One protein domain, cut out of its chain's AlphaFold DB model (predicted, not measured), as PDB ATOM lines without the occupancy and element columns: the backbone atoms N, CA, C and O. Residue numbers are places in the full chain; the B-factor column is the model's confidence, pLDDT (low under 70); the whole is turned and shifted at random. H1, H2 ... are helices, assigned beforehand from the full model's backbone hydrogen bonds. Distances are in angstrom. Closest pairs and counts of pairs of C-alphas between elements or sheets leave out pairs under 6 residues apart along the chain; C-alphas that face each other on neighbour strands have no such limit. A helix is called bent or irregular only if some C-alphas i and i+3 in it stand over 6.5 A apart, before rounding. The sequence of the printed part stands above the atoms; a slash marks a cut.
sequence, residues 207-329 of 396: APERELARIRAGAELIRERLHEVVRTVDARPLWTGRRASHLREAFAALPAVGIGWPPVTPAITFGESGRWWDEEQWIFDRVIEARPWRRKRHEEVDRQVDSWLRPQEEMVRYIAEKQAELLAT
ATOM      1  N   ALA A 207      27.622  47.359 -42.830       62.38
ATOM      2  CA  ALA A 207      26.723  47.340 -41.669       62.38
ATOM      3  C   ALA A 207      25.228  47.532 -42.035       62.38
ATOM      4  O   ALA A 207      24.403  46.775 -41.518       62.38
ATOM      5  N   PRO A 208      24.847  48.430 -42.973       63.84
ATOM      6  CA  PRO A 208      23.441  48.641 -43.334       63.84
ATOM      7  C   PRO A 208      22.816  47.440 -44.049       63.84
ATOM      8  O   PRO A 208      21.680  47.069 -43.774       63.84
ATOM      9  N   GLU A 209      23.551  46.789 -44.953       71.12
ATOM     10  CA  GLU A 209      23.053  45.614 -45.683       71.12
ATOM     11  C   GLU A 209      22.852  44.411 -44.757       71.12
ATOM     12  O   GLU A 209      21.877  43.667 -44.901       71.12
ATOM     13  N   ARG A 210      23.740  44.247 -43.769       70.81
ATOM     14  CA  ARG A 210      23.610  43.233 -42.717       70.81
ATOM     15  C   ARG A 210      22.416  43.513 -41.815       70.81
ATOM     16  O   ARG A 210      21.650  42.594 -41.535       70.81
ATOM     17  N   GLU A 211      22.217  44.766 -41.420       70.00
ATOM     18  CA  GLU A 211      21.055  45.164 -40.626       70.00
ATOM     19  C   GLU A 211      19.745  44.941 -41.388       70.00
ATOM     20  O   GLU A 211      18.821  44.322 -40.866       70.00
ATOM     21  N   LEU A 212      19.697  45.308 -42.672       76.00
ATOM     22  CA  LEU A 212      18.562  45.003 -43.546       76.00
ATOM     23  C   LEU A 212      18.310  43.494 -43.653       76.00
ATOM     24  O   LEU A 212      17.161  43.059 -43.601       76.00
ATOM     25  N   ALA A 213      19.358  42.677 -43.793       79.81
ATOM     26  CA  ALA A 213      19.220  41.223 -43.840       79.81
ATOM     27  C   ALA A 213      18.674  40.652 -42.520       79.81
ATOM     28  O   ALA A 213      17.812  39.770 -42.552       79.81
ATOM     29  N   ARG A 214      19.117  41.182 -41.371       76.19
ATOM     30  CA  ARG A 214      18.607  40.812 -40.040       76.19
ATOM     31  C   ARG A 214      17.137  41.187 -39.871       76.19
ATOM     32  O   ARG A 214      16.337  40.326 -39.505       76.19
ATOM     33  N   ILE A 215      16.770  42.430 -40.192       74.50
ATOM     34  CA  ILE A 215      15.389  42.923 -40.093       74.50
ATOM     35  C   ILE A 215      14.463  42.105 -41.001       74.50
ATOM     36  O   ILE A 215      13.400  41.666 -40.563       74.50
ATOM     37  N   ARG A 216      14.887  41.818 -42.239       86.19
ATOM     38  CA  ARG A 216      14.143  40.946 -43.162       86.19
ATOM     39  C   ARG A 216      13.960  39.544 -42.601       86.19
ATOM     40  O   ARG A 216      12.849  39.031 -42.633       86.19
ATOM     41  N   ALA A 217      15.018  38.935 -42.068       85.81
ATOM     42  CA  ALA A 217      14.935  37.600 -41.484       85.81
ATOM     43  C   ALA A 217      13.950  37.548 -40.304       85.81
ATOM     44  O   ALA A 217      13.163  36.610 -40.204       85.81
ATOM     45  N   GLY A 218      13.938  38.570 -39.443       84.81
ATOM     46  CA  GLY A 218      12.968  38.654 -38.349       84.81
ATOM     47  C   GLY A 218      11.537  38.894 -38.836       84.81
ATOM     48  O   GLY A 218      10.612  38.246 -38.350       84.81
ATOM     49  N   ALA A 219      11.348  39.735 -39.857       87.44
ATOM     50  CA  ALA A 219      10.048  39.944 -40.494       87.44
ATOM     51  C   ALA A 219       9.485  38.652 -41.111       87.44
ATOM     52  O   ALA A 219       8.299  38.360 -40.950       87.44
ATOM     53  N   GLU A 220      10.327  37.850 -41.774       90.44
ATOM     54  CA  GLU A 220       9.931  36.538 -42.303       90.44
ATOM     55  C   GLU A 220       9.494  35.585 -41.183       90.44
ATOM     56  O   GLU A 220       8.449  34.947 -41.295       90.44
ATOM     57  N   LEU A 221      10.225  35.537 -40.065       88.31
ATOM     58  CA  LEU A 221       9.846  34.706 -38.917       88.31
ATOM     59  C   LEU A 221       8.509  35.135 -38.304       88.31
ATOM     60  O   LEU A 221       7.677  34.280 -37.991       88.31
ATOM     61  N   ILE A 222       8.266  36.444 -38.173       87.62
ATOM     62  CA  ILE A 222       6.963  36.970 -37.745       87.62
ATOM     63  C   ILE A 222       5.878  36.531 -38.735       87.62
ATOM     64  O   ILE A 222       4.841  36.004 -38.325       87.62
ATOM     65  N   ARG A 223       6.113  36.689 -40.043       93.12
ATOM     66  CA  ARG A 223       5.158  36.296 -41.088       93.12
ATOM     67  C   ARG A 223       4.796  34.816 -40.988       93.12
ATOM     68  O   ARG A 223       3.612  34.468 -40.959       93.12
ATOM     69  N   GLU A 224       5.791  33.940 -40.878       91.69
ATOM     70  CA  GLU A 224       5.602  32.494 -40.751       91.69
ATOM     71  C   GLU A 224       4.772  32.120 -39.518       91.69
ATOM     72  O   GLU A 224       3.813  31.339 -39.618       91.69
ATOM     73  N   ARG A 225       5.096  32.714 -38.367       90.88
ATOM     74  CA  ARG A 225       4.414  32.457 -37.093       90.88
ATOM     75  C   ARG A 225       2.977  32.967 -37.097       90.88
ATOM     76  O   ARG A 225       2.056  32.236 -36.727       90.88
ATOM     77  N   LEU A 226       2.726  34.171 -37.607       91.69
ATOM     78  CA  LEU A 226       1.365  34.696 -37.732       91.69
ATOM     79  C   LEU A 226       0.528  33.883 -38.735       91.69
ATOM     80  O   LEU A 226      -0.662  33.639 -38.509       91.69
ATOM     81  N   HIS A 227       1.130  33.374 -39.810       93.75
ATOM     82  CA  HIS A 227       0.460  32.416 -40.687       93.75
ATOM     83  C   HIS A 227       0.171  31.074 -40.011       93.75
ATOM     84  O   HIS A 227      -0.850  30.455 -40.316       93.75
ATOM     85  N   GLU A 228       1.026  30.592 -39.110       91.25
ATOM     86  CA  GLU A 228       0.746  29.409 -38.292       91.25
ATOM     87  C   GLU A 228      -0.481  29.616 -37.393       91.25
ATOM     88  O   GLU A 228      -1.366  28.754 -37.355       91.25
ATOM     89  N   VAL A 229      -0.610  30.789 -36.770       89.38
ATOM     90  CA  VAL A 229      -1.799  31.173 -35.989       89.38
ATOM     91  C   VAL A 229      -3.059  31.128 -36.854       89.38
ATOM     92  O   VAL A 229      -4.058  30.502 -36.481       89.38
ATOM     93  N   VAL A 230      -3.019  31.739 -38.043       90.12
ATOM     94  CA  VAL A 230      -4.161  31.735 -38.973       90.12
ATOM     95  C   VAL A 230      -4.493  30.312 -39.433       90.12
ATOM     96  O   VAL A 230      -5.656  29.912 -39.332       90.12
ATOM     97  N   ARG A 231      -3.495  29.514 -39.850       90.00
ATOM     98  CA  ARG A 231      -3.678  28.106 -40.260       90.00
ATOM     99  C   ARG A 231      -4.325  27.278 -39.158       90.00
ATOM    100  O   ARG A 231      -5.275  26.544 -39.425       90.00
ATOM    101  N   THR A 232      -3.863  27.433 -37.921       87.44
ATOM    102  CA  THR A 232      -4.386  26.712 -36.755       87.44
ATOM    103  C   THR A 232      -5.863  27.023 -36.517       87.44
ATOM    104  O   THR A 232      -6.671  26.122 -36.280       87.44
ATOM    105  N   VAL A 233      -6.260  28.292 -36.636       86.12
ATOM    106  CA  VAL A 233      -7.666  28.695 -36.486       86.12
ATOM    107  C   VAL A 233      -8.515  28.278 -37.688       86.12
ATOM    108  O   VAL A 233      -9.678  27.902 -37.513       86.12
ATOM    109  N   ASP A 234      -7.967  28.312 -38.900       84.12
ATOM    110  CA  ASP A 234      -8.681  27.924 -40.116       84.12
ATOM    111  C   ASP A 234      -8.799  26.411 -40.326       84.12
ATOM    112  O   ASP A 234      -9.723  25.971 -41.015       84.12
ATOM    113  N   ALA A 235      -7.972  25.610 -39.658       83.94
ATOM    114  CA  ALA A 235      -8.155  24.165 -39.561       83.94
ATOM    115  C   ALA A 235      -9.349  23.778 -38.665       83.94
ATOM    116  O   ALA A 235      -9.903  22.686 -38.812       83.94
ATOM    117  N   ARG A 236      -9.801  24.664 -37.758       79.94
ATOM    118  CA  ARG A 236     -10.938  24.373 -36.868       79.94
ATOM    119  C   ARG A 236     -12.244  24.203 -37.667       79.94
ATOM    120  O   ARG A 236     -12.486  24.966 -38.616       79.94
ATOM    121  N   PRO A 237     -13.133  23.268 -37.281       75.81
ATOM    122  CA  PRO A 237     -14.413  23.076 -37.957       75.81
ATOM    123  C   PRO A 237     -15.242  24.364 -38.041       75.81
ATOM    124  O   PRO A 237     -15.253  25.187 -37.130       75.81
ATOM    125  N   LEU A 238     -15.975  24.563 -39.141       67.81
ATOM    126  CA  LEU A 238     -16.687  25.826 -39.397       67.81
ATOM    127  C   LEU A 238     -17.729  26.175 -38.312       67.81
ATOM    128  O   LEU A 238     -17.985  27.361 -38.084       67.81
ATOM    129  N   TRP A 239     -18.279  25.166 -37.625       63.50
ATOM    130  CA  TRP A 239     -19.284  25.313 -36.566       63.50
ATOM    131  C   TRP A 239     -18.713  25.703 -35.195       63.50
ATOM    132  O   TRP A 239     -19.459  26.225 -34.372       63.50
ATOM    133  N   THR A 240     -17.413  25.516 -34.933       60.16
ATOM    134  CA  THR A 240     -16.795  25.898 -33.644       60.16
ATOM    135  C   THR A 240     -16.488  27.395 -33.559       60.16
ATOM    136  O   THR A 240     -16.035  27.883 -32.532       60.16
ATOM    137  N   GLY A 241     -16.747  28.148 -34.634       59.88
ATOM    138  CA  GLY A 241     -16.443  29.572 -34.732       59.88
ATOM    139  C   GLY A 241     -14.950  29.837 -34.960       59.88
ATOM    140  O   GLY A 241     -14.076  29.158 -34.438       59.88
ATOM    141  N   ARG A 242     -14.638  30.862 -35.758       70.75
ATOM    142  CA  ARG A 242     -13.264  31.309 -36.069       70.75
ATOM    143  C   ARG A 242     -13.128  32.800 -35.767       70.75
ATOM    144  O   ARG A 242     -12.909  33.609 -36.669       70.75
ATOM    145  N   ARG A 243     -13.441  33.168 -34.522       79.62
ATOM    146  CA  ARG A 243     -13.517  34.557 -34.037       79.62
ATOM    147  C   ARG A 243     -12.124  35.085 -33.684       79.62
ATOM    148  O   ARG A 243     -11.199  34.298 -33.521       79.62
ATOM    149  N   ALA A 244     -12.004  36.403 -33.508       81.50
ATOM    150  CA  ALA A 244     -10.771  37.044 -33.041       81.50
ATOM    151  C   ALA A 244     -10.248  36.440 -31.724       81.50
ATOM    152  O   ALA A 244      -9.048  36.294 -31.556       81.50
ATOM    153  N   SER A 245     -11.139  35.997 -30.829       85.00
ATOM    154  CA  SER A 245     -10.759  35.296 -29.594       85.00
ATOM    155  C   SER A 245      -9.946  34.020 -29.839       85.00
ATOM    156  O   SER A 245      -9.027  33.748 -29.082       85.00
ATOM    157  N   HIS A 246     -10.237  33.263 -30.903       86.50
ATOM    158  CA  HIS A 246      -9.486  32.045 -31.237       86.50
ATOM    159  C   HIS A 246      -8.134  32.350 -31.877       86.50
ATOM    160  O   HIS A 246      -7.205  31.570 -31.714       86.50
ATOM    161  N   LEU A 247      -8.019  33.474 -32.594       86.00
ATOM    162  CA  LEU A 247      -6.722  33.951 -33.078       86.00
ATOM    163  C   LEU A 247      -5.841  34.356 -31.895       86.00
ATOM    164  O   LEU A 247      -4.697  33.936 -31.843       86.00
ATOM    165  N   ARG A 248      -6.389  35.090 -30.914       88.62
ATOM    166  CA  ARG A 248      -5.657  35.457 -29.688       88.62
ATOM    167  C   ARG A 248      -5.220  34.238 -28.879       88.62
ATOM    168  O   ARG A 248      -4.095  34.194 -28.410       88.62
ATOM    169  N   GLU A 249      -6.093  33.241 -28.752       86.88
ATOM    170  CA  GLU A 249      -5.770  31.969 -28.093       86.88
ATOM    171  C   GLU A 249      -4.632  31.227 -28.813       86.88
ATOM    172  O   GLU A 249      -3.699  30.764 -28.169       86.88
ATOM    173  N   ALA A 250      -4.692  31.131 -30.146       85.81
ATOM    174  CA  ALA A 250      -3.655  30.472 -30.935       85.81
ATOM    175  C   ALA A 250      -2.324  31.243 -30.922       85.81
ATOM    176  O   ALA A 250      -1.274  30.614 -30.874       85.81
ATOM    177  N   PHE A 251      -2.365  32.576 -30.905       86.56
ATOM    178  CA  PHE A 251      -1.182  33.422 -30.753       86.56
ATOM    179  C   PHE A 251      -0.515  33.231 -29.385       86.56
ATOM    180  O   PHE A 251       0.678  32.963 -29.314       86.56
ATOM    181  N   ALA A 252      -1.295  33.250 -28.298       84.75
ATOM    182  CA  ALA A 252      -0.787  33.014 -26.945       84.75
ATOM    183  C   ALA A 252      -0.208  31.598 -26.738       84.75
ATOM    184  O   ALA A 252       0.538  31.372 -25.788       84.75
ATOM    185  N   ALA A 253      -0.567  30.644 -27.602       82.44
ATOM    186  CA  ALA A 253      -0.049  29.280 -27.584       82.44
ATOM    187  C   ALA A 253       1.243  29.101 -28.403       82.44
ATOM    188  O   ALA A 253       1.813  28.007 -28.377       82.44
ATOM    189  N   LEU A 254       1.701  30.128 -29.132       79.31
ATOM    190  CA  LEU A 254       2.968  30.055 -29.850       79.31
ATOM    191  C   LEU A 254       4.131  29.877 -28.861       79.31
ATOM    192  O   LEU A 254       4.145  30.499 -27.794       79.31
ATOM    193  N   PRO A 255       5.144  29.064 -29.203       71.25
ATOM    194  CA  PRO A 255       6.347  28.972 -28.394       71.25
ATOM    195  C   PRO A 255       7.036  30.340 -28.324       71.25
ATOM    196  O   PRO A 255       7.083  31.072 -29.320       71.25
ATOM    197  N   ALA A 256       7.573  30.662 -27.146       64.31
ATOM    198  CA  ALA A 256       8.331  31.886 -26.916       64.31
ATOM    199  C   ALA A 256       9.523  32.000 -27.884       64.31
ATOM    200  O   ALA A 256      10.021  30.995 -28.400       64.31
ATOM    201  N   VAL A 257       9.969  33.237 -28.112       61.72
ATOM    202  CA  VAL A 257      11.157  33.569 -28.912       61.72
ATOM    203  C   VAL A 257      12.334  32.684 -28.474       61.72
ATOM    204  O   VAL A 257      12.687  32.639 -27.297       61.72
ATOM    205  N   GLY A 258      12.880  31.915 -29.419       56.19
ATOM    206  CA  GLY A 258      13.932  30.922 -29.184       56.19
ATOM    207  C   GLY A 258      15.221  31.224 -29.950       56.19
ATOM    208  O   GLY A 258      15.349  32.263 -30.586       56.19
ATOM    209  N   ILE A 259      16.155  30.268 -29.945       47.00
ATOM    210  CA  ILE A 259      17.518  30.376 -30.518       47.00
ATOM    211  C   ILE A 259      17.530  30.723 -32.028       47.00
ATOM    212  O   ILE A 259      18.543  31.174 -32.544       47.00
ATOM    213  N   GLY A 260      16.419  30.524 -32.744       58.78
ATOM    214  CA  GLY A 260      16.311  30.795 -34.183       58.78
ATOM    215  C   GLY A 260      16.006  32.245 -34.575       58.78
ATOM    216  O   GLY A 260      15.915  32.518 -35.767       58.78
ATOM    217  N   TRP A 261      15.809  33.158 -33.619       63.91
ATOM    218  CA  TRP A 261      15.553  34.565 -33.931       63.91
ATOM    219  C   TRP A 261      16.856  35.332 -34.178       63.91
ATOM    220  O   TRP A 261      17.833  35.102 -33.460       63.91
ATOM    221  N   PRO A 262      16.883  36.266 -35.148       66.62
ATOM    222  CA  PRO A 262      18.006  37.176 -35.307       66.62
ATOM    223  C   PRO A 262      18.249  37.945 -34.002       66.62
ATOM    224  O   PRO A 262      17.273  38.335 -33.348       66.62
ATOM    225  N   PRO A 263      19.513  38.192 -33.621       60.31
ATOM    226  CA  PRO A 263      19.809  39.059 -32.489       60.31
ATOM    227  C   PRO A 263      19.184  40.437 -32.727       60.31
ATOM    228  O   PRO A 263      19.187  40.937 -33.855       60.31
ATOM    229  N   VAL A 264      18.625  41.022 -31.669       53.22
ATOM    230  CA  VAL A 264      18.142  42.401 -31.705       53.22
ATOM    231  C   VAL A 264      19.311  43.294 -31.324       53.22
ATOM    232  O   VAL A 264      19.734  43.290 -30.174       53.22
ATOM    233  N   THR A 265      19.839  44.036 -32.287       46.78
ATOM    234  CA  THR A 265      20.453  45.334 -31.998       46.78
ATOM    235  C   THR A 265      19.277  46.278 -31.737       46.78
ATOM    236  O   THR A 265      18.321  46.199 -32.518       46.78
ATOM    237  N   PRO A 266      19.253  47.150 -30.712       43.41
ATOM    238  CA  PRO A 266      18.303  48.252 -30.680       43.41
ATOM    239  C   PRO A 266      18.682  49.200 -31.806       43.41
ATOM    240  O   PRO A 266      19.356  50.214 -31.662       43.41
ATOM    241  N   ALA A 267      18.273  48.808 -32.999       37.25
ATOM    242  CA  ALA A 267      18.209  49.696 -34.107       37.25
ATOM    243  C   ALA A 267      17.148  50.738 -33.763       37.25
ATOM    244  O   ALA A 267      16.121  50.445 -33.148       37.25
ATOM    245  N   ILE A 268      17.399  51.947 -34.249       41.00
ATOM    246  CA  ILE A 268      16.513  53.119 -34.277       41.00
ATOM    247  C   ILE A 268      15.084  52.777 -34.792       41.00
ATOM    248  O   ILE A 268      14.167  53.585 -34.700       41.00
ATOM    249  N   THR A 269      14.901  51.576 -35.345       44.91
ATOM    250  CA  THR A 269      13.726  51.005 -36.001       44.91
ATOM    251  C   THR A 269      12.809  50.160 -35.103       44.91
ATOM    252  O   THR A 269      11.625  50.031 -35.418       44.91
ATOM    253  N   PHE A 270      13.296  49.588 -33.997       50.88
ATOM    254  CA  PHE A 270      12.409  48.960 -33.009       50.88
ATOM    255  C   PHE A 270      11.757  50.068 -32.179       50.88
ATOM    256  O   PHE A 270      12.404  51.071 -31.888       50.88
ATOM    257  N   GLY A 271      10.485  49.928 -31.804       45.62
ATOM    258  CA  GLY A 271       9.861  50.877 -30.878       45.62
ATOM    259  C   GLY A 271      10.595  50.938 -29.526       45.62
ATOM    260  O   GLY A 271      11.651  50.341 -29.331       45.62
ATOM    261  N   GLU A 272       9.997  51.598 -28.533       40.84
ATOM    262  CA  GLU A 272      10.592  51.810 -27.195       40.84
ATOM    263  C   GLU A 272      11.112  50.536 -26.490       40.84
ATOM    264  O   GLU A 272      11.896  50.628 -25.546       40.84
ATOM    265  N   SER A 273      10.689  49.340 -26.913       49.72
ATOM    266  CA  SER A 273      11.031  48.084 -26.250       49.72
ATOM    267  C   SER A 273      12.257  47.349 -26.800       49.72
ATOM    268  O   SER A 273      12.792  46.503 -26.081       49.72
ATOM    269  N   GLY A 274      12.700  47.618 -28.037       57.78
ATOM    270  CA  GLY A 274      13.866  46.942 -28.629       57.78
ATOM    271  C   GLY A 274      13.743  45.411 -28.694       57.78
ATOM    272  O   GLY A 274      14.729  44.706 -28.489       57.78
ATOM    273  N   ARG A 275      12.531  44.859 -28.871       69.00
ATOM    274  CA  ARG A 275      12.258  43.415 -28.709       69.00
ATOM    275  C   ARG A 275      11.343  42.855 -29.790       69.00
ATOM    276  O   ARG A 275      10.229  43.325 -29.989       69.00
ATOM    277  N   TRP A 276      11.756  41.735 -30.384       73.50
ATOM    278  CA  TRP A 276      10.994  41.034 -31.424       73.50
ATOM    279  C   TRP A 276       9.564  40.635 -31.033       73.50
ATOM    280  O   TRP A 276       8.674  40.684 -31.877       73.50
ATOM    281  N   TRP A 277       9.324  40.223 -29.785       76.88
ATOM    282  CA  TRP A 277       7.987  39.782 -29.363       76.88
ATOM    283  C   TRP A 277       7.006  40.942 -29.178       76.88
ATOM    284  O   TRP A 277       5.802  40.740 -29.318       76.88
ATOM    285  N   ASP A 278       7.503  42.143 -28.888       75.25
ATOM    286  CA  ASP A 278       6.664  43.334 -28.777       75.25
ATOM    287  C   ASP A 278       6.251  43.815 -30.177       75.25
ATOM    288  O   ASP A 278       5.083  44.132 -30.398       75.25
ATOM    289  N   GLU A 279       7.162  43.740 -31.153       78.38
ATOM    290  CA  GLU A 279       6.848  43.976 -32.570       78.38
ATOM    291  C   GLU A 279       5.882  42.913 -33.124       78.38
ATOM    292  O   GLU A 279       4.894  43.241 -33.783       78.38
ATOM    293  N   GLU A 280       6.109  41.629 -32.815       84.12
ATOM    294  CA  GLU A 280       5.211  40.528 -33.195       84.12
ATOM    295  C   GLU A 280       3.795  40.747 -32.627       84.12
ATOM    296  O   GLU A 280       2.804  40.605 -33.352       84.12
ATOM    297  N   GLN A 281       3.694  41.139 -31.352       84.06
ATOM    298  CA  GLN A 281       2.432  41.469 -30.687       84.06
ATOM    299  C   GLN A 281       1.749  42.678 -31.342       84.06
ATOM    300  O   GLN A 281       0.551  42.618 -31.628       84.06
ATOM    301  N   TRP A 282       2.495  43.746 -31.633       84.62
ATOM    302  CA  TRP A 282       1.965  44.950 -32.276       84.62
ATOM    303  C   TRP A 282       1.398  44.654 -33.673       84.62
ATOM    304  O   TRP A 282       0.260  45.029 -33.978       84.62
ATOM    305  N   ILE A 283       2.141  43.915 -34.508       85.44
ATOM    306  CA  ILE A 283       1.686  43.493 -35.843       85.44
ATOM    307  C   ILE A 283       0.438  42.611 -35.715       85.44
ATOM    308  O   ILE A 283      -0.538  42.786 -36.455       85.44
ATOM    309  N   PHE A 284       0.428  41.676 -34.762       88.00
ATOM    310  CA  PHE A 284      -0.718  40.807 -34.524       88.00
ATOM    311  C   PHE A 284      -1.975  41.593 -34.124       88.00
ATOM    312  O   PHE A 284      -3.057  41.346 -34.670       88.00
ATOM    313  N   ASP A 285      -1.849  42.572 -33.231       87.31
ATOM    314  CA  ASP A 285      -2.969  43.415 -32.816       87.31
ATOM    315  C   ASP A 285      -3.544  44.205 -34.000       87.31
ATOM    316  O   ASP A 285      -4.768  44.226 -34.178       87.31
ATOM    317  N   ARG A 286      -2.698  44.718 -34.906       85.62
ATOM    318  CA  ARG A 286      -3.139  45.355 -36.163       85.62
ATOM    319  C   ARG A 286      -3.917  44.409 -37.077       85.62
ATOM    320  O   ARG A 286      -4.962  44.791 -37.613       85.62
ATOM    321  N   VAL A 287      -3.471  43.158 -37.221       86.31
ATOM    322  CA  VAL A 287      -4.204  42.127 -37.984       86.31
ATOM    323  C   VAL A 287      -5.587  41.868 -37.370       86.31
ATOM    324  O   VAL A 287      -6.578  41.695 -38.090       86.31
ATOM    325  N   ILE A 288      -5.691  41.850 -36.038       85.94
ATOM    326  CA  ILE A 288      -6.961  41.643 -35.332       85.94
ATOM    327  C   ILE A 288      -7.895  42.853 -35.474       85.94
ATOM    328  O   ILE A 288      -9.096  42.674 -35.720       85.94
ATOM    329  N   GLU A 289      -7.366  44.069 -35.338       85.44
ATOM    330  CA  GLU A 289      -8.099  45.334 -35.472       85.44
ATOM    331  C   GLU A 289      -8.689  45.527 -36.868       85.44
ATOM    332  O   GLU A 289      -9.851  45.923 -36.992       85.44
ATOM    333  N   ALA A 290      -7.934  45.172 -37.912       81.56
ATOM    334  CA  ALA A 290      -8.371  45.282 -39.302       81.56
ATOM    335  C   ALA A 290      -9.591  44.402 -39.632       81.56
ATOM    336  O   ALA A 290     -10.276  44.628 -40.632       81.56
ATOM    337  N   ARG A 291      -9.898  43.405 -38.784       79.62
ATOM    338  CA  ARG A 291     -11.026  42.465 -38.932       79.62
ATOM    339  C   ARG A 291     -11.147  41.915 -40.363       79.62
ATOM    340  O   ARG A 291     -12.235  41.969 -40.951       79.62
ATOM    341  N   PRO A 292     -10.072  41.342 -40.932       75.12
ATOM    342  CA  PRO A 292     -10.089  40.865 -42.306       75.12
ATOM    343  C   PRO A 292     -11.170  39.803 -42.522       75.12
ATOM    344  O   PRO A 292     -11.425  38.923 -41.683       75.12
ATOM    345  N   TRP A 293     -11.777  39.848 -43.709       70.50
ATOM    346  CA  TRP A 293     -12.625  38.763 -44.190       70.50
ATOM    347  C   TRP A 293     -11.838  37.454 -44.156       70.50
ATOM    348  O   TRP A 293     -10.661  37.427 -44.496       70.50
ATOM    349  N   ARG A 294     -12.489  36.345 -43.786       70.25
ATOM    350  CA  ARG A 294     -11.807  35.062 -43.519       70.25
ATOM    351  C   ARG A 294     -10.825  34.639 -44.614       70.25
ATOM    352  O   ARG A 294      -9.715  34.240 -44.305       70.25
ATOM    353  N   ARG A 295     -11.228  34.761 -45.882       73.81
ATOM    354  CA  ARG A 295     -10.408  34.368 -47.040       73.81
ATOM    355  C   ARG A 295      -9.173  35.250 -47.257       73.81
ATOM    356  O   ARG A 295      -8.283  34.832 -47.972       73.81
ATOM    357  N   LYS A 296      -9.131  36.429 -46.637       85.81
ATOM    358  CA  LYS A 296      -8.070  37.429 -46.782       85.81
ATOM    359  C   LYS A 296      -7.169  37.538 -45.554       85.81
ATOM    360  O   LYS A 296      -6.404  38.478 -45.450       85.81
ATOM    361  N   ARG A 297      -7.266  36.623 -44.585       85.00
ATOM    362  CA  ARG A 297      -6.460  36.696 -43.353       85.00
ATOM    363  C   ARG A 297      -4.967  36.531 -43.604       85.00
ATOM    364  O   ARG A 297      -4.187  37.223 -42.972       85.00
ATOM    365  N   HIS A 298      -4.591  35.641 -44.519       91.25
ATOM    366  CA  HIS A 298      -3.198  35.486 -44.934       91.25
ATOM    367  C   HIS A 298      -2.697  36.751 -45.639       91.25
ATOM    368  O   HIS A 298      -1.723  37.332 -45.186       91.25
ATOM    369  N   GLU A 299      -3.456  37.257 -46.619       91.50
ATOM    370  CA  GLU A 299      -3.171  38.543 -47.280       91.50
ATOM    371  C   GLU A 299      -3.086  39.712 -46.279       91.50
ATOM    372  O   GLU A 299      -2.324  40.659 -46.468       91.50
ATOM    373  N   GLU A 300      -3.887  39.673 -45.208       90.94
ATOM    374  CA  GLU A 300      -3.858  40.684 -44.159       90.94
ATOM    375  C   GLU A 300      -2.544  40.619 -43.376       90.94
ATOM    376  O   GLU A 300      -1.921  41.660 -43.201       90.94
ATOM    377  N   VAL A 301      -2.114  39.420 -42.960       91.19
ATOM    378  CA  VAL A 301      -0.820  39.197 -42.292       91.19
ATOM    379  C   VAL A 301       0.322  39.720 -43.158       91.19
ATOM    380  O   VAL A 301       1.094  40.543 -42.676       91.19
ATOM    381  N   ASP A 302       0.374  39.327 -44.435       94.00
ATOM    382  CA  ASP A 302       1.433  39.751 -45.358       94.00
ATOM    383  C   ASP A 302       1.518  41.271 -45.446       94.00
ATOM    384  O   ASP A 302       2.568  41.862 -45.214       94.00
ATOM    385  N   ARG A 303       0.378  41.926 -45.684       92.81
ATOM    386  CA  ARG A 303       0.338  43.385 -45.797       92.81
ATOM    387  C   ARG A 303       0.688  44.090 -44.485       92.81
ATOM    388  O   ARG A 303       1.280  45.160 -44.565       92.81
ATOM    389  N   GLN A 304       0.341  43.549 -43.312       89.19
ATOM    390  CA  GLN A 304       0.733  44.171 -42.038       89.19
ATOM    391  C   GLN A 304       2.242  44.035 -41.796       89.19
ATOM    392  O   GLN A 304       2.884  45.030 -41.466       89.19
ATOM    393  N   VAL A 305       2.822  42.858 -42.052       87.94
ATOM    394  CA  VAL A 305       4.278  42.650 -41.968       87.94
ATOM    395  C   VAL A 305       5.017  43.546 -42.966       87.94
ATOM    396  O   VAL A 305       5.963  44.222 -42.583       87.94
ATOM    397  N   ASP A 306       4.555  43.638 -44.214       90.62
ATOM    398  CA  ASP A 306       5.168  44.501 -45.234       90.62
ATOM    399  C   ASP A 306       5.047  45.990 -44.880       90.62
ATOM    400  O   ASP A 306       5.968  46.771 -45.125       90.62
ATOM    401  N   SER A 307       3.908  46.396 -44.304       84.31
ATOM    402  CA  SER A 307       3.687  47.778 -43.863       84.31
ATOM    403  C   SER A 307       4.557  48.170 -42.675       84.31
ATOM    404  O   SER A 307       4.877  49.346 -42.537       84.31
ATOM    405  N   TRP A 308       4.948  47.194 -41.855       86.00
ATOM    406  CA  TRP A 308       5.917  47.375 -40.785       86.00
ATOM    407  C   TRP A 308       7.347  47.382 -41.334       86.00
ATOM    408  O   TRP A 308       8.103  48.289 -41.022       86.00
ATOM    409  N   LEU A 309       7.700  46.433 -42.210       83.31
ATOM    410  CA  LEU A 309       9.054  46.256 -42.741       83.31
ATOM    411  C   LEU A 309       9.519  47.448 -43.590       83.31
ATOM    412  O   LEU A 309      10.659  47.887 -43.454       83.31
ATOM    413  N   ARG A 310       8.652  47.983 -44.459       82.94
ATOM    414  CA  ARG A 310       9.032  49.039 -45.413       82.94
ATOM    415  C   ARG A 310       9.582  50.307 -44.730       82.94
ATOM    416  O   ARG A 310      10.673  50.718 -45.121       82.94
ATOM    417  N   PRO A 311       8.920  50.898 -43.714       73.31
ATOM    418  CA  PRO A 311       9.488  52.007 -42.946       73.31
ATOM    419  C   PRO A 311      10.868  51.708 -42.346       73.31
ATOM    420  O   PRO A 311      11.731  52.582 -42.359       73.31
ATOM    421  N   GLN A 312      11.107  50.478 -41.875       71.38
ATOM    422  CA  GLN A 312      12.405  50.101 -41.304       71.38
ATOM    423  C   GLN A 312      13.500  50.058 -42.370       71.38
ATOM    424  O   GLN A 312      14.599  50.570 -42.161       71.38
ATOM    425  N   GLU A 313      13.201  49.490 -43.540       79.31
ATOM    426  CA  GLU A 313      14.145  49.463 -44.659       79.31
ATOM    427  C   GLU A 313      14.460  50.866 -45.189       79.31
ATOM    428  O   GLU A 313      15.609  51.155 -45.529       79.31
ATOM    429  N   GLU A 314      13.446  51.732 -45.265       74.38
ATOM    430  CA  GLU A 314      13.592  53.133 -45.664       74.38
ATOM    431  C   GLU A 314      14.457  53.903 -44.663       74.38
ATOM    432  O   GLU A 314      15.366  54.615 -45.081       74.38
ATOM    433  N   MET A 315      14.244  53.707 -43.358       61.31
ATOM    434  CA  MET A 315      15.023  54.363 -42.306       61.31
ATOM    435  C   MET A 315      16.497  53.941 -42.328       61.31
ATOM    436  O   MET A 315      17.382  54.794 -42.315       61.31
ATOM    437  N   VAL A 316      16.784  52.637 -42.417       65.06
ATOM    438  CA  VAL A 316      18.168  52.129 -42.463       65.06
ATOM    439  C   VAL A 316      18.903  52.640 -43.705       65.06
ATOM    440  O   VAL A 316      20.060  53.051 -43.610       65.06
ATOM    441  N   ARG A 317      18.233  52.672 -44.864       70.25
ATOM    442  CA  ARG A 317      18.805  53.252 -46.090       70.25
ATOM    443  C   ARG A 317      19.029  54.751 -45.963       70.25
ATOM    444  O   ARG A 317      20.107  55.212 -46.306       70.25
ATOM    445  N   TYR A 318      18.052  55.484 -45.439       63.28
ATOM    446  CA  TYR A 318      18.148  56.927 -45.246       63.28
ATOM    447  C   TYR A 318      19.327  57.303 -44.342       63.28
ATOM    448  O   TYR A 318      20.092  58.203 -44.674       63.28
ATOM    449  N   ILE A 319      19.520  56.586 -43.233       56.78
ATOM    450  CA  ILE A 319      20.655  56.803 -42.326       56.78
ATOM    451  C   ILE A 319      21.978  56.510 -43.038       56.78
ATOM    452  O   ILE A 319      22.900  57.319 -42.953       56.78
ATOM    453  N   ALA A 320      22.068  55.399 -43.773       63.03
ATOM    454  CA  ALA A 320      23.271  55.043 -44.521       63.03
ATOM    455  C   ALA A 320      23.602  56.077 -45.615       63.03
ATOM    456  O   ALA A 320      24.752  56.487 -45.753       63.03
ATOM    457  N   GLU A 321      22.593  56.546 -46.353       67.25
ATOM    458  CA  GLU A 321      22.727  57.609 -47.354       67.25
ATOM    459  C   GLU A 321      23.184  58.921 -46.706       67.25
ATOM    460  O   GLU A 321      24.118  59.549 -47.198       67.25
ATOM    461  N   LYS A 322      22.606  59.304 -45.561       58.62
ATOM    462  CA  LYS A 322      23.001  60.514 -44.825       58.62
ATOM    463  C   LYS A 322      24.415  60.430 -44.268       58.62
ATOM    464  O   LYS A 322      25.152  61.406 -44.353       58.62
ATOM    465  N   GLN A 323      24.820  59.282 -43.736       54.91
ATOM    466  CA  GLN A 323      26.193  59.061 -43.280       54.91
ATOM    467  C   GLN A 323      27.185  59.131 -44.446       54.91
ATOM    468  O   GLN A 323      28.216  59.785 -44.328       54.91
ATOM    469  N   ALA A 324      26.854  58.530 -45.591       61.12
ATOM    470  CA  ALA A 324      27.678  58.614 -46.792       61.12
ATOM    471  C   ALA A 324      27.768  60.051 -47.339       61.12
ATOM    472  O   ALA A 324      28.851  60.489 -47.717       61.12
ATOM    473  N   GLU A 325      26.663  60.807 -47.341       58.88
ATOM    474  CA  GLU A 325      26.641  62.232 -47.704       58.88
ATOM    475  C   GLU A 325      27.517  63.071 -46.761       58.88
ATOM    476  O   GLU A 325      28.313  63.886 -47.228       58.88
ATOM    477  N   LEU A 326      27.428  62.842 -45.448       50.16
ATOM    478  CA  LEU A 326      28.234  63.542 -44.442       50.16
ATOM    479  C   LEU A 326      29.732  63.248 -44.596       50.16
ATOM    480  O   LEU A 326      30.544  64.165 -44.530       50.16
ATOM    481  N   LEU A 327      30.101  61.994 -44.866       50.00
ATOM    482  CA  LEU A 327      31.493  61.593 -45.095       50.00
ATOM    483  C   LEU A 327      32.044  62.074 -46.450       50.00
ATOM    484  O   LEU A 327      33.257  62.214 -46.608       50.00
ATOM    485  N   ALA A 328      31.174  62.313 -47.436       55.12
ATOM    486  CA  ALA A 328      31.547  62.776 -48.772       55.12
ATOM    487  C   ALA A 328      31.597  64.307 -48.909       55.12
ATOM    488  O   ALA A 328      32.106  64.801 -49.917       55.12
ATOM    489  N   THR A 329      31.073  65.061 -47.937       43.62
ATOM    490  CA  THR A 329      31.066  66.528 -47.985       43.62
ATOM    491  C   THR A 329      32.397  67.060 -47.441       43.62
ATOM    492  O   THR A 329      32.681  66.878 -46.260       43.62
TER     493      THR A 329
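AT A GLANCE: This is residues 207 to 329 of the 396 residues of an uncharacterized protein of Actinomycetales bacterium (UniProt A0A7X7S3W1). Two long helices, H1 and H4, lie side by side and run opposite ways, and two shorter helices, H2 and H3, pack over one side of this pair. H3 slants across both long helices, H2 packs on H1 with H1 residues 226 to 233, and a long loop of residues 253 to 275 joins H2 to H3; the last residues of H4, 322 to 328, stick out with residue 329. The printed part has 123 residues with four named helices, in the order H1, H2, H3, H4, and no named strand; the class is all helix. The whole is only just loose, close to compact, with a radius of gyration of the C-alphas of 16.9 A, and spans 66 by 29 by 21 A.

HOW THE PARTS SIT: H4, residues 294 to 328, is the longest helix. It touches H1, residues 207 to 234, at a shallow tilt of 8 degrees, opposite ways; their closest C-alphas, those of Leu 212 and Glu 313, are 6.4 A apart. H3, residues 276 to 289, touches H4 at a steep tilt of 47 degrees, opposite ways, H3 with residues 283 to 287 alone and H4 with residues 297 to 308 alone; the closest C-alphas, of Val 287 and Val 301, are 6.2 A apart. H3 and H1 only just touch, with 3 pairs of C-alphas within 8 A, at a steep tilt of 48 degrees, the same way; the closest C-alphas are those of Ile 222 and Glu 280, 6.0 A apart. H2, residues 244 to 252, touches H1 at a steep tilt of 55 degrees, opposite ways; the closest C-alphas, of Val 229 and Ala 250, are 5.4 A apart. H2 and H3 are close but not clearly touching, with the C-alphas of Ala 244 and Ile 288 6.4 A apart. H2 and H4 are apart. Every O i to N i+4 pair is within hydrogen-bond range in H1, H2 and H3; in H4 it is 27 of 31.

IN THESE COORDINATES: H4 measures 51.7 A from its first to its last C-alpha and ends at C-alpha 328, (31.547, 62.776, -48.772). It is irregular: C-alphas 295 and 298 are 7.6 A apart. H1 measures 40.4 A and begins at C-alpha 207, (26.723, 47.340, -41.669). H3 measures 20.0 A and begins at C-alpha 276, (10.994, 41.034, -31.424). H2 measures 12.4 A.

THE WHOLE: The two C-alphas farthest apart are those of Trp 239 and Thr 329, 66.1 A. Residues 322 to 329 stand free; without them the body spans 53 by 27 by 21 A. The printed part has no cut. The link from H2 to H3 is long, with 23 residues; that from H1 to H2 is short, and that from H3 to H4 is tight. The mean pLDDT of the printed part is 74.4, and 40 residues are under 70, among them residues 256 to 275 and 318 to 329.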